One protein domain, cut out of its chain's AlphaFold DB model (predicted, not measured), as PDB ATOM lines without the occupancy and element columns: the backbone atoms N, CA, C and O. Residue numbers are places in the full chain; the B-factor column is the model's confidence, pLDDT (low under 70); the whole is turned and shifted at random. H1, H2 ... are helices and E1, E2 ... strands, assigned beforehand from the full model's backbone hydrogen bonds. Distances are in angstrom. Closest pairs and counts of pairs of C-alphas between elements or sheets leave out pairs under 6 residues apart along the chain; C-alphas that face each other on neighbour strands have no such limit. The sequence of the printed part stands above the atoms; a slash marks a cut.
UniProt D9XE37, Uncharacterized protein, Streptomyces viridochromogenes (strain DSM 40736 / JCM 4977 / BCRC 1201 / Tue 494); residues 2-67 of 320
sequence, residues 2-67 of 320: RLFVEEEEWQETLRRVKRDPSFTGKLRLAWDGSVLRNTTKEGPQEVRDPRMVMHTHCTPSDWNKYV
ATOM      1  N   ARG A   2      86.421 122.766 100.340       55.72
ATOM      2  CA  ARG A   2      87.131 123.489  99.273       55.72
ATOM      3  C   ARG A   2      88.618 123.394  99.603       55.72
ATOM      4  O   ARG A   2      89.004 123.797 100.695       55.72
ATOM      5  N   LEU A   3      89.411 122.787  98.726       63.22
ATOM      6  CA  LEU A   3      90.860 122.700  98.891       63.22
ATOM      7  C   LEU A   3      91.487 123.806  98.045       63.22
ATOM      8  O   LEU A   3      91.326 123.808  96.827       63.22
ATOM      9  N   PHE A   4      92.171 124.740  98.695       64.94
ATOM     10  CA  PHE A   4      93.042 125.694  98.023       64.94
ATOM     11  C   PHE A   4      94.458 125.126  98.068       64.94
ATOM     12  O   PHE A   4      94.961 124.815  99.147       64.94
ATOM     13  N   VAL A   5      95.056 124.920  96.897       68.06
ATOM     14  CA  VAL A   5      96.451 124.501  96.762       68.06
ATOM     15  C   VAL A   5      97.189 125.663  96.127       68.06
ATOM     16  O   VAL A   5      96.878 126.047  95.003       68.06
ATOM     17  N   GLU A   6      98.141 126.214  96.864       70.31
ATOM     18  CA  GLU A   6      99.037 127.256  96.388       70.31
ATOM     19  C   GLU A   6     100.396 126.617  96.115       70.31
ATOM     20  O   GLU A   6     101.009 126.037  97.011       70.31
ATOM     21  N   GLU A   7     100.843 126.675  94.864       68.25
ATOM     22  CA  GLU A   7     102.234 126.410  94.506       68.25
ATOM     23  C   GLU A   7     102.820 127.731  94.010       68.25
ATOM     24  O   GLU A   7     102.266 128.346  93.098       68.25
ATOM     25  N   GLU A   8     103.919 128.173  94.628       63.88
ATOM     26  CA  GLU A   8     104.529 129.465  94.304       63.88
ATOM     27  C   GLU A   8     105.032 129.492  92.858       63.88
ATOM     28  O   GLU A   8     104.775 130.465  92.166       63.88
ATOM     29  N   GLU A   9     105.658 128.420  92.354       70.00
ATOM     30  CA  GLU A   9     106.163 128.357  90.977       70.00
ATOM     31  C   GLU A   9     105.622 127.161  90.187       70.00
ATOM     32  O   GLU A   9     105.873 125.997  90.510       70.00
ATOM     33  N   TRP A  10     105.018 127.434  89.028       76.69
ATOM     34  CA  TRP A  10     104.548 126.383  88.117       76.69
ATOM     35  C   TRP A  10     105.687 125.537  87.530       76.69
ATOM     36  O   TRP A  10     105.478 124.412  87.070       76.69
ATOM     37  N   GLN A  11     106.922 126.045  87.574       74.50
ATOM     38  CA  GLN A  11     108.106 125.314  87.136       74.50
ATOM     39  C   GLN A  11     108.252 123.971  87.869       74.50
ATOM     40  O   GLN A  11     108.628 122.965  87.257       74.50
ATOM     41  N   GLU A  12     107.965 123.926  89.170       76.62
ATOM     42  CA  GLU A  12     108.064 122.686  89.938       76.62
ATOM     43  C   GLU A  12     107.033 121.661  89.474       76.62
ATOM     44  O   GLU A  12     107.373 120.492  89.258       76.62
ATOM     45  N   THR A  13     105.802 122.111  89.233       77.62
ATOM     46  CA  THR A  13     104.732 121.298  88.662       77.62
ATOM     47  C   THR A  13     105.144 120.741  87.295       77.62
ATOM     48  O   THR A  13     105.063 119.535  87.064       77.62
ATOM     49  N   LEU A  14     105.689 121.584  86.412       77.00
ATOM     50  CA  LEU A  14     106.168 121.195  85.081       77.00
ATOM     51  C   LEU A  14     107.331 120.184  85.134       77.00
ATOM     52  O   LEU A  14     107.419 119.272  84.310       77.00
ATOM     53  N   ARG A  15     108.213 120.270  86.138       78.56
ATOM     54  CA  ARG A  15     109.249 119.246  86.372       78.56
ATOM     55  C   ARG A  15     108.652 117.916  86.830       78.56
ATOM     56  O   ARG A  15     109.175 116.865  86.454       78.56
ATOM     57  N   ARG A  16     107.586 117.944  87.640       76.62
ATOM     58  CA  ARG A  16     106.879 116.731  88.089       76.62
ATOM     59  C   ARG A  16     106.182 116.025  86.934       76.62
ATOM     60  O   ARG A  16     106.243 114.803  86.896       76.62
ATOM     61  N   VAL A  17     105.638 116.760  85.962       76.94
ATOM     62  CA  VAL A  17     105.044 116.178  84.745       76.94
ATOM     63  C   VAL A  17     106.015 115.234  84.027       76.94
ATOM     64  O   VAL A  17     105.644 114.122  83.669       76.94
ATOM     65  N   LYS A  18     107.294 115.615  83.897       72.69
ATOM     66  CA  LYS A  18     108.314 114.741  83.284       72.69
ATOM     67  C   LYS A  18     108.598 113.465  84.082       72.69
ATOM     68  O   LYS A  18     109.112 112.506  83.516       72.69
ATOM     69  N   ARG A  19     108.334 113.464  85.391       80.12
ATOM     70  CA  ARG A  19     108.550 112.308  86.278       80.12
ATOM     71  C   ARG A  19     107.315 111.416  86.373       80.12
ATOM     72  O   ARG A  19     107.468 110.204  86.468       80.12
ATOM     73  N   ASP A  20     106.124 112.008  86.357       80.62
ATOM     74  CA  ASP A  20     104.840 111.312  86.416       80.62
ATOM     75  C   ASP A  20     103.981 111.665  85.187       80.62
ATOM     76  O   ASP A  20     103.269 112.677  85.198       80.62
ATOM     77  N   PRO A  21     103.976 110.815  84.142       75.56
ATOM     78  CA  PRO A  21     103.175 111.052  82.944       75.56
ATOM     79  C   PRO A  21     101.661 111.012  83.215       75.56
ATOM     80  O   PRO A  21     100.876 111.518  82.416       75.56
ATOM     81  N   SER A  22     101.216 110.446  84.348       81.69
ATOM     82  CA  SER A  22      99.796 110.426  84.723       81.69
ATOM     83  C   SER A  22      99.299 111.770  85.266       81.69
ATOM     84  O   SER A  22      98.087 112.000  85.318       81.69
ATOM     85  N   PHE A  23     100.210 112.668  85.657       83.12
ATOM     86  CA  PHE A  23      99.873 113.929  86.312       83.12
ATOM     87  C   PHE A  23      99.043 114.852  85.412       83.12
ATOM     88  O   PHE A  23      97.978 115.311  85.818       83.12
ATOM     89  N   THR A  24      99.459 115.062  84.159       81.00
ATOM     90  CA  THR A  24      98.709 115.891  83.190       81.00
ATOM     91  C   THR A  24      97.358 115.278  82.836       81.00
ATOM     92  O   THR A  24      96.392 115.994  82.587       81.00
ATOM     93  N   GLY A  25      97.248 113.945  82.842       86.06
ATOM     94  CA  GLY A  25      95.967 113.241  82.732       86.06
ATOM     95  C   GLY A  25      95.016 113.594  83.871       86.06
ATOM     96  O   GLY A  25      93.889 114.016  83.624       86.06
ATOM     97  N   LYS A  26      95.486 113.493  85.117       87.00
ATOM     98  CA  LYS A  26      94.697 113.845  86.307       87.00
ATOM     99  C   LYS A  26      94.337 115.331  86.343       87.00
ATOM    100  O   LYS A  26      93.208 115.655  86.690       87.00
ATOM    101  N   LEU A  27      95.245 116.216  85.925       85.38
ATOM    102  CA  LEU A  27      94.976 117.651  85.804       85.38
ATOM    103  C   LEU A  27      93.834 117.919  84.807       85.38
ATOM    104  O   LEU A  27      92.905 118.654  85.117       85.38
ATOM    105  N   ARG A  28      93.853 117.271  83.634       87.06
ATOM    106  CA  ARG A  28      92.769 117.381  82.641       87.06
ATOM    107  C   ARG A  28      91.434 116.884  83.196       87.06
ATOM    108  O   ARG A  28      90.433 117.574  83.046       87.06
ATOM    109  N   LEU A  29      91.430 115.740  83.885       88.88
ATOM    110  CA  LEU A  29      90.227 115.212  84.538       88.88
ATOM    111  C   LEU A  29      89.685 116.185  85.591       88.88
ATOM    112  O   LEU A  29      88.486 116.442  85.613       88.88
ATOM    113  N   ALA A  30      90.563 116.761  86.416       88.12
ATOM    114  CA  ALA A  30      90.189 117.741  87.430       88.12
ATOM    115  C   ALA A  30      89.584 119.006  86.807       88.12
ATOM    116  O   ALA A  30      88.582 119.519  87.295       88.12
ATOM    117  N   TRP A  31      90.184 119.486  85.715       87.00
ATOM    118  CA  TRP A  31      89.706 120.645  84.965       87.00
ATOM    119  C   TRP A  31      88.328 120.408  84.346       87.00
ATOM    120  O   TRP A  31      87.461 121.276  84.396       87.00
ATOM    121  N   ASP A  32      88.119 119.223  83.775       86.19
ATOM    122  CA  ASP A  32      86.864 118.851  83.124       86.19
ATOM    123  C   ASP A  32      85.781 118.407  84.144       86.19
ATOM    124  O   ASP A  32      84.706 117.969  83.742       86.19
ATOM    125  N   GLY A  33      86.039 118.497  85.460       86.44
ATOM    126  CA  GLY A  33      85.086 118.111  86.514       86.44
ATOM    127  C   GLY A  33      84.890 116.597  86.668       86.44
ATOM    128  O   GLY A  33      83.953 116.138  87.321       86.44
ATOM    129  N   SER A  34      85.767 115.793  86.065       89.19
ATOM    130  CA  SER A  34      85.715 114.333  86.140       89.19
ATOM    131  C   SER A  34      86.221 113.826  87.489       89.19
ATOM    132  O   SER A  34      87.147 114.383  88.074       89.19
ATOM    133  N   VAL A  35      85.638 112.729  87.979       88.75
ATOM    134  CA  VAL A  35      85.996 112.151  89.283       88.75
ATOM    135  C   VAL A  35      87.479 111.774  89.315       88.75
ATOM    136  O   VAL A  35      87.945 110.966  88.509       88.75
ATOM    137  N   LEU A  36      88.214 112.316  90.286       87.94
ATOM    138  CA  LEU A  36      89.598 111.927  90.539       87.94
ATOM    139  C   LEU A  36      89.609 110.735  91.484       87.94
ATOM    140  O   LEU A  36      89.029 110.804  92.566       87.94
ATOM    141  N   ARG A  37      90.285 109.653  91.097       86.56
ATOM    142  CA  ARG A  37      90.445 108.456  91.928       86.56
ATOM    143  C   ARG A  37      91.916 108.166  92.156       86.56
ATOM    144  O   ARG A  37      92.709 108.166  91.216       86.56
ATOM    145  N   ASN A  38      92.261 107.882  93.403       82.69
ATOM    146  CA  ASN A  38      93.553 107.337  93.774       82.69
ATOM    147  C   ASN A  38      93.345 105.959  94.407       82.69
ATOM    148  O   ASN A  38      92.916 105.850  95.554       82.69
ATOM    149  N   THR A  39      93.620 104.914  93.627       75.81
ATOM    150  CA  THR A  39      93.429 103.510  94.014       75.81
ATOM    151  C   THR A  39      94.692 102.860  94.579       75.81
ATOM    152  O   THR A  39      94.628 101.717  95.014       75.81
ATOM    153  N   THR A  40      95.838 103.552  94.570       74.00
ATOM    154  CA  THR A  40      97.132 102.980  94.986       74.00
ATOM    155  C   THR A  40      97.459 103.186  96.465       74.00
ATOM    156  O   THR A  40      98.450 102.638  96.941       74.00
ATOM    157  N   LYS A  41      96.653 103.955  97.207       73.81
ATOM    158  CA  LYS A  41      96.776 104.107  98.666       73.81
ATOM    159  C   LYS A  41      95.844 103.142  99.402       73.81
ATOM    160  O   LYS A  41      94.749 102.859  98.918       73.81
ATOM    161  N   GLU A  42      96.254 102.690 100.591       62.62
ATOM    162  CA  GLU A  42      95.343 102.027 101.531       62.62
ATOM    163  C   GLU A  42      94.201 102.987 101.885       62.62
ATOM    164  O   GLU A  42      94.434 104.093 102.375       62.62
ATOM    165  N   GLY A  43      92.969 102.585 101.571       73.56
ATOM    166  CA  GLY A  43      91.811 103.477 101.569       73.56
ATOM    167  C   GLY A  43      91.713 104.263 100.255       73.56
ATOM    168  O   GLY A  43      92.311 105.338 100.145       73.56
ATOM    169  N   PRO A  44      90.969 103.765  99.247       77.12
ATOM    170  CA  PRO A  44      90.815 104.467  97.977       77.12
ATOM    171  C   PRO A  44      90.210 105.852  98.213       77.12
ATOM    172  O   PRO A  44      89.131 105.990  98.790       77.12
ATOM    173  N   GLN A  45      90.921 106.883  97.763       83.75
ATOM    174  CA  GLN A  45      90.466 108.265  97.870       83.75
ATOM    175  C   GLN A  45      89.816 108.679  96.558       83.75
ATOM    176  O   GLN A  45      90.381 108.472  95.479       83.75
ATOM    177  N   GLU A  46      88.642 109.296  96.650       88.50
ATOM    178  CA  GLU A  46      87.973 109.885  95.500       88.50
ATOM    179  C   GLU A  46      87.556 111.330  95.763       88.50
ATOM    180  O   GLU A  46      87.112 111.685  96.853       88.50
ATOM    181  N   VAL A  47      87.690 112.160  94.730       86.25
ATOM    182  CA  VAL A  47      87.159 113.522  94.699       86.25
ATOM    183  C   VAL A  47      86.102 113.561  93.608       86.25
ATOM    184  O   VAL A  47      86.419 113.491  92.418       86.25
ATOM    185  N   ARG A  48      84.835 113.625  94.026       85.12
ATOM    186  CA  ARG A  48      83.685 113.789  93.131       85.12
ATOM    187  C   ARG A  48      83.509 115.276  92.817       85.12
ATOM    188  O   ARG A  48      83.589 116.084  93.734       85.12
ATOM    189  N   ASP A  49      83.273 115.602  91.546       83.62
ATOM    190  CA  ASP A  49      83.087 116.977  91.047       83.62
ATOM    191  C   ASP A  49      84.214 117.958  91.454       83.62
ATOM    192  O   ASP A  49      83.976 118.930  92.178       83.62
ATOM    193  N   PRO A  50      85.477 117.709  91.050       86.50
ATOM    194  CA  PRO A  50      86.552 118.661  91.294       86.50
ATOM    195  C   PRO A  50      86.262 120.001  90.606       86.50
ATOM    196  O   PRO A  50      85.938 120.065  89.423       86.50
ATOM    197  N   ARG A  51      86.426 121.096  91.354       83.62
ATOM    198  CA  ARG A  51      86.369 122.469  90.836       83.62
ATOM    199  C   ARG A  51      87.767 123.058  90.914       83.62
ATOM    200  O   ARG A  51      88.233 123.395  92.000       83.62
ATOM    201  N   MET A  52      88.448 123.121  89.775       82.50
ATOM    202  CA  MET A  52      89.832 123.569  89.696       82.50
ATOM    203  C   MET A  52      89.928 124.895  88.948       82.50
ATOM    204  O   MET A  52      89.352 125.055  87.877       82.50
ATOM    205  N   VAL A  53      90.700 125.821  89.510       83.62
ATOM    206  CA  VAL A  53      91.152 127.043  88.844       83.62
ATOM    207  C   VAL A  53      92.670 127.015  88.872       83.62
ATOM    208  O   VAL A  53      93.257 126.704  89.905       83.62
ATOM    209  N   MET A  54      93.300 127.319  87.740       82.00
ATOM    210  CA  MET A  54      94.754 127.388  87.647       82.00
ATOM    211  C   MET A  54      95.172 128.827  87.369       82.00
ATOM    212  O   MET A  54      94.842 129.383  86.324       82.00
ATOM    213  N   HIS A  55      95.900 129.408  88.315       86.12
ATOM    214  CA  HIS A  55      96.571 130.689  88.161       86.12
ATOM    215  C   HIS A  55      98.052 130.466  88.434       86.12
ATOM    216  O   HIS A  55      98.442 130.116  89.544       86.12
ATOM    217  N   THR A  56      98.864 130.588  87.393       84.94
ATOM    218  CA  THR A  56     100.262 130.161  87.407       84.94
ATOM    219  C   THR A  56     101.109 131.123  86.605       84.94
ATOM    220  O   THR A  56     100.669 131.617  85.567       84.94
ATOM    221  N   HIS A  57     102.354 131.311  87.026       86.88
ATOM    222  CA  HIS A  57     103.354 132.027  86.249       86.88
ATOM    223  C   HIS A  57     104.465 131.074  85.800       86.88
ATOM    224  O   HIS A  57     104.791 130.102  86.479       86.88
ATOM    225  N   CYS A  58     105.040 131.346  84.633       85.75
ATOM    226  CA  CYS A  58     106.159 130.594  84.082       85.75
ATOM    227  C   CYS A  58     106.981 131.514  83.184       85.75
ATOM    228  O   CYS A  58     106.439 132.401  82.521       85.75
ATOM    229  N   THR A  59     108.299 131.323  83.180       86.62
ATOM    230  CA  THR A  59     109.179 132.074  82.286       86.62
ATOM    231  C   THR A  59     109.075 131.518  80.859       86.62
ATOM    232  O   THR A  59     108.887 130.312  80.685       86.62
ATOM    233  N   PRO A  60     109.271 132.336  79.808       86.06
ATOM    234  CA  PRO A  60     109.312 131.822  78.437       86.06
ATOM    235  C   PRO A  60     110.370 130.722  78.232       86.06
ATOM    236  O   PRO A  60     110.166 129.786  77.461       86.06
ATOM    237  N   SER A  61     111.497 130.793  78.950       84.75
ATOM    238  CA  SER A  61     112.526 129.745  78.937       84.75
ATOM    239  C   SER A  61     112.038 128.421  79.517       84.75
ATOM    240  O   SER A  61     112.341 127.365  78.958       84.75
ATOM    241  N   ASP A  62     111.283 128.460  80.616       84.81
ATOM    242  CA  ASP A  62     110.732 127.254  81.233       84.81
ATOM    243  C   ASP A  62     109.607 126.670  80.387       84.81
ATOM    244  O   ASP A  62     109.580 125.456  80.177       84.81
ATOM    245  N   TRP A  63     108.753 127.524  79.814       85.62
ATOM    246  CA  TRP A  63     107.754 127.109  78.833       85.62
ATOM    247  C   TRP A  63     108.413 126.290  77.725       85.62
ATOM    248  O   TRP A  63     108.096 125.118  77.545       85.62
ATOM    249  N   ASN A  64     109.440 126.841  77.077       82.69
ATOM    250  CA  ASN A  64     110.129 126.157  75.985       82.69
ATOM    251  C   ASN A  64     110.804 124.843  76.397       82.69
ATOM    252  O   ASN A  64     110.959 123.943  75.572       82.69
ATOM    253  N   LYS A  65     111.218 124.725  77.660       82.81
ATOM    254  CA  LYS A  65     111.931 123.560  78.189       82.81
ATOM    255  C   LYS A  65     111.004 122.423  78.620       82.81
ATOM    256  O   LYS A  65     111.416 121.252  78.579       82.81
ATOM    257  N   TYR A  66     109.811 122.746  79.112       80.50
ATOM    258  CA  TYR A  66     108.917 121.767  79.731       80.50
ATOM    259  C   TYR A  66     107.626 121.527  78.950       80.50
ATOM    260  O   TYR A  66     107.141 120.403  78.993       80.50
ATOM    261  N   VAL A  67     107.130 122.505  78.191       81.81
ATOM    262  CA  VAL A  67     105.963 122.327  77.321       81.81
ATOM    263  C   VAL A  67     106.374 121.524  76.093       81.81
ATOM    264  O   VAL A  67     107.170 121.980  75.271       81.81
TER     265      VAL A  67
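AT A GLANCE: This is residues 2 to 67 of the 320 residues of an uncharacterized protein of Streptomyces viridochromogenes (strain DSM 40736 / JCM 4977 / BCRC 1201 / Tue 494) (UniProt D9XE37). H1 and H2 form a V, with H3 side by side with H1 at one end of a long, loosely built outline and a small hairpin, E1 and E2, at the other end. The unnamed stretch of residues 48 to 59 runs back from the hairpin past the open side of the V to H3, while residues 39 to 44 stick out at the hairpin's turn. The printed part has 66 residues, in the order H1, H2, E1, E2, H3; the class is mostly helix, and the two-strand sheet, E1 - E2, is antiparallel. It is only just loose, close to compact, with a radius of gyration of the C-alphas of 13.3 A, and spans 39 by 24 by 19 A.

IN THESE COORDINATES: H1, residues 10 to 19, begins at C-alpha 10 (104.548, 126.383, 88.117) and is 14.7 A long. H2, residues 22 to 31, is 14.4 A long. E1, residues 36 to 38, measures 6.9 A and E2, residues 45 to 47, 7.0 A. H3, residues 60 to 66, is 10.1 A long and ends at C-alpha 66 (108.917, 121.767, 79.731).

HOW THE PARTS SIT: H1 and H2 only just touch, with 3 pairs of C-alphas within 8 A, and only at the corner by their link; the closest C-alphas, of Val 17 and Phe 23, are 5.9 A apart. They run opposite ways at a steep tilt of 50 degrees. H1 and H3 touch, with the C-alphas of Leu 14 and Tyr 66 closest at 6.0 A, and run the same way at a shallow tilt of 20 degrees. H2 and H3 are apart. The hairpin E1 and E2 has N 38 and O 45 within hydrogen-bond range at 2.9 A. In H2 and H3 every O i to N i+4 pair is within hydrogen-bond range; in H1, 4 of 6 are.

THE WHOLE: The C-alphas farthest apart, of Gly 43 and Pro 60, are 40.6 A apart. The printed part has no cut, and the link from E2 to H3 is long, at 12 residues. Mean pLDDT of the printed part is 80.2; residues 2 to 5, 7 to 8 and 42 are under 70.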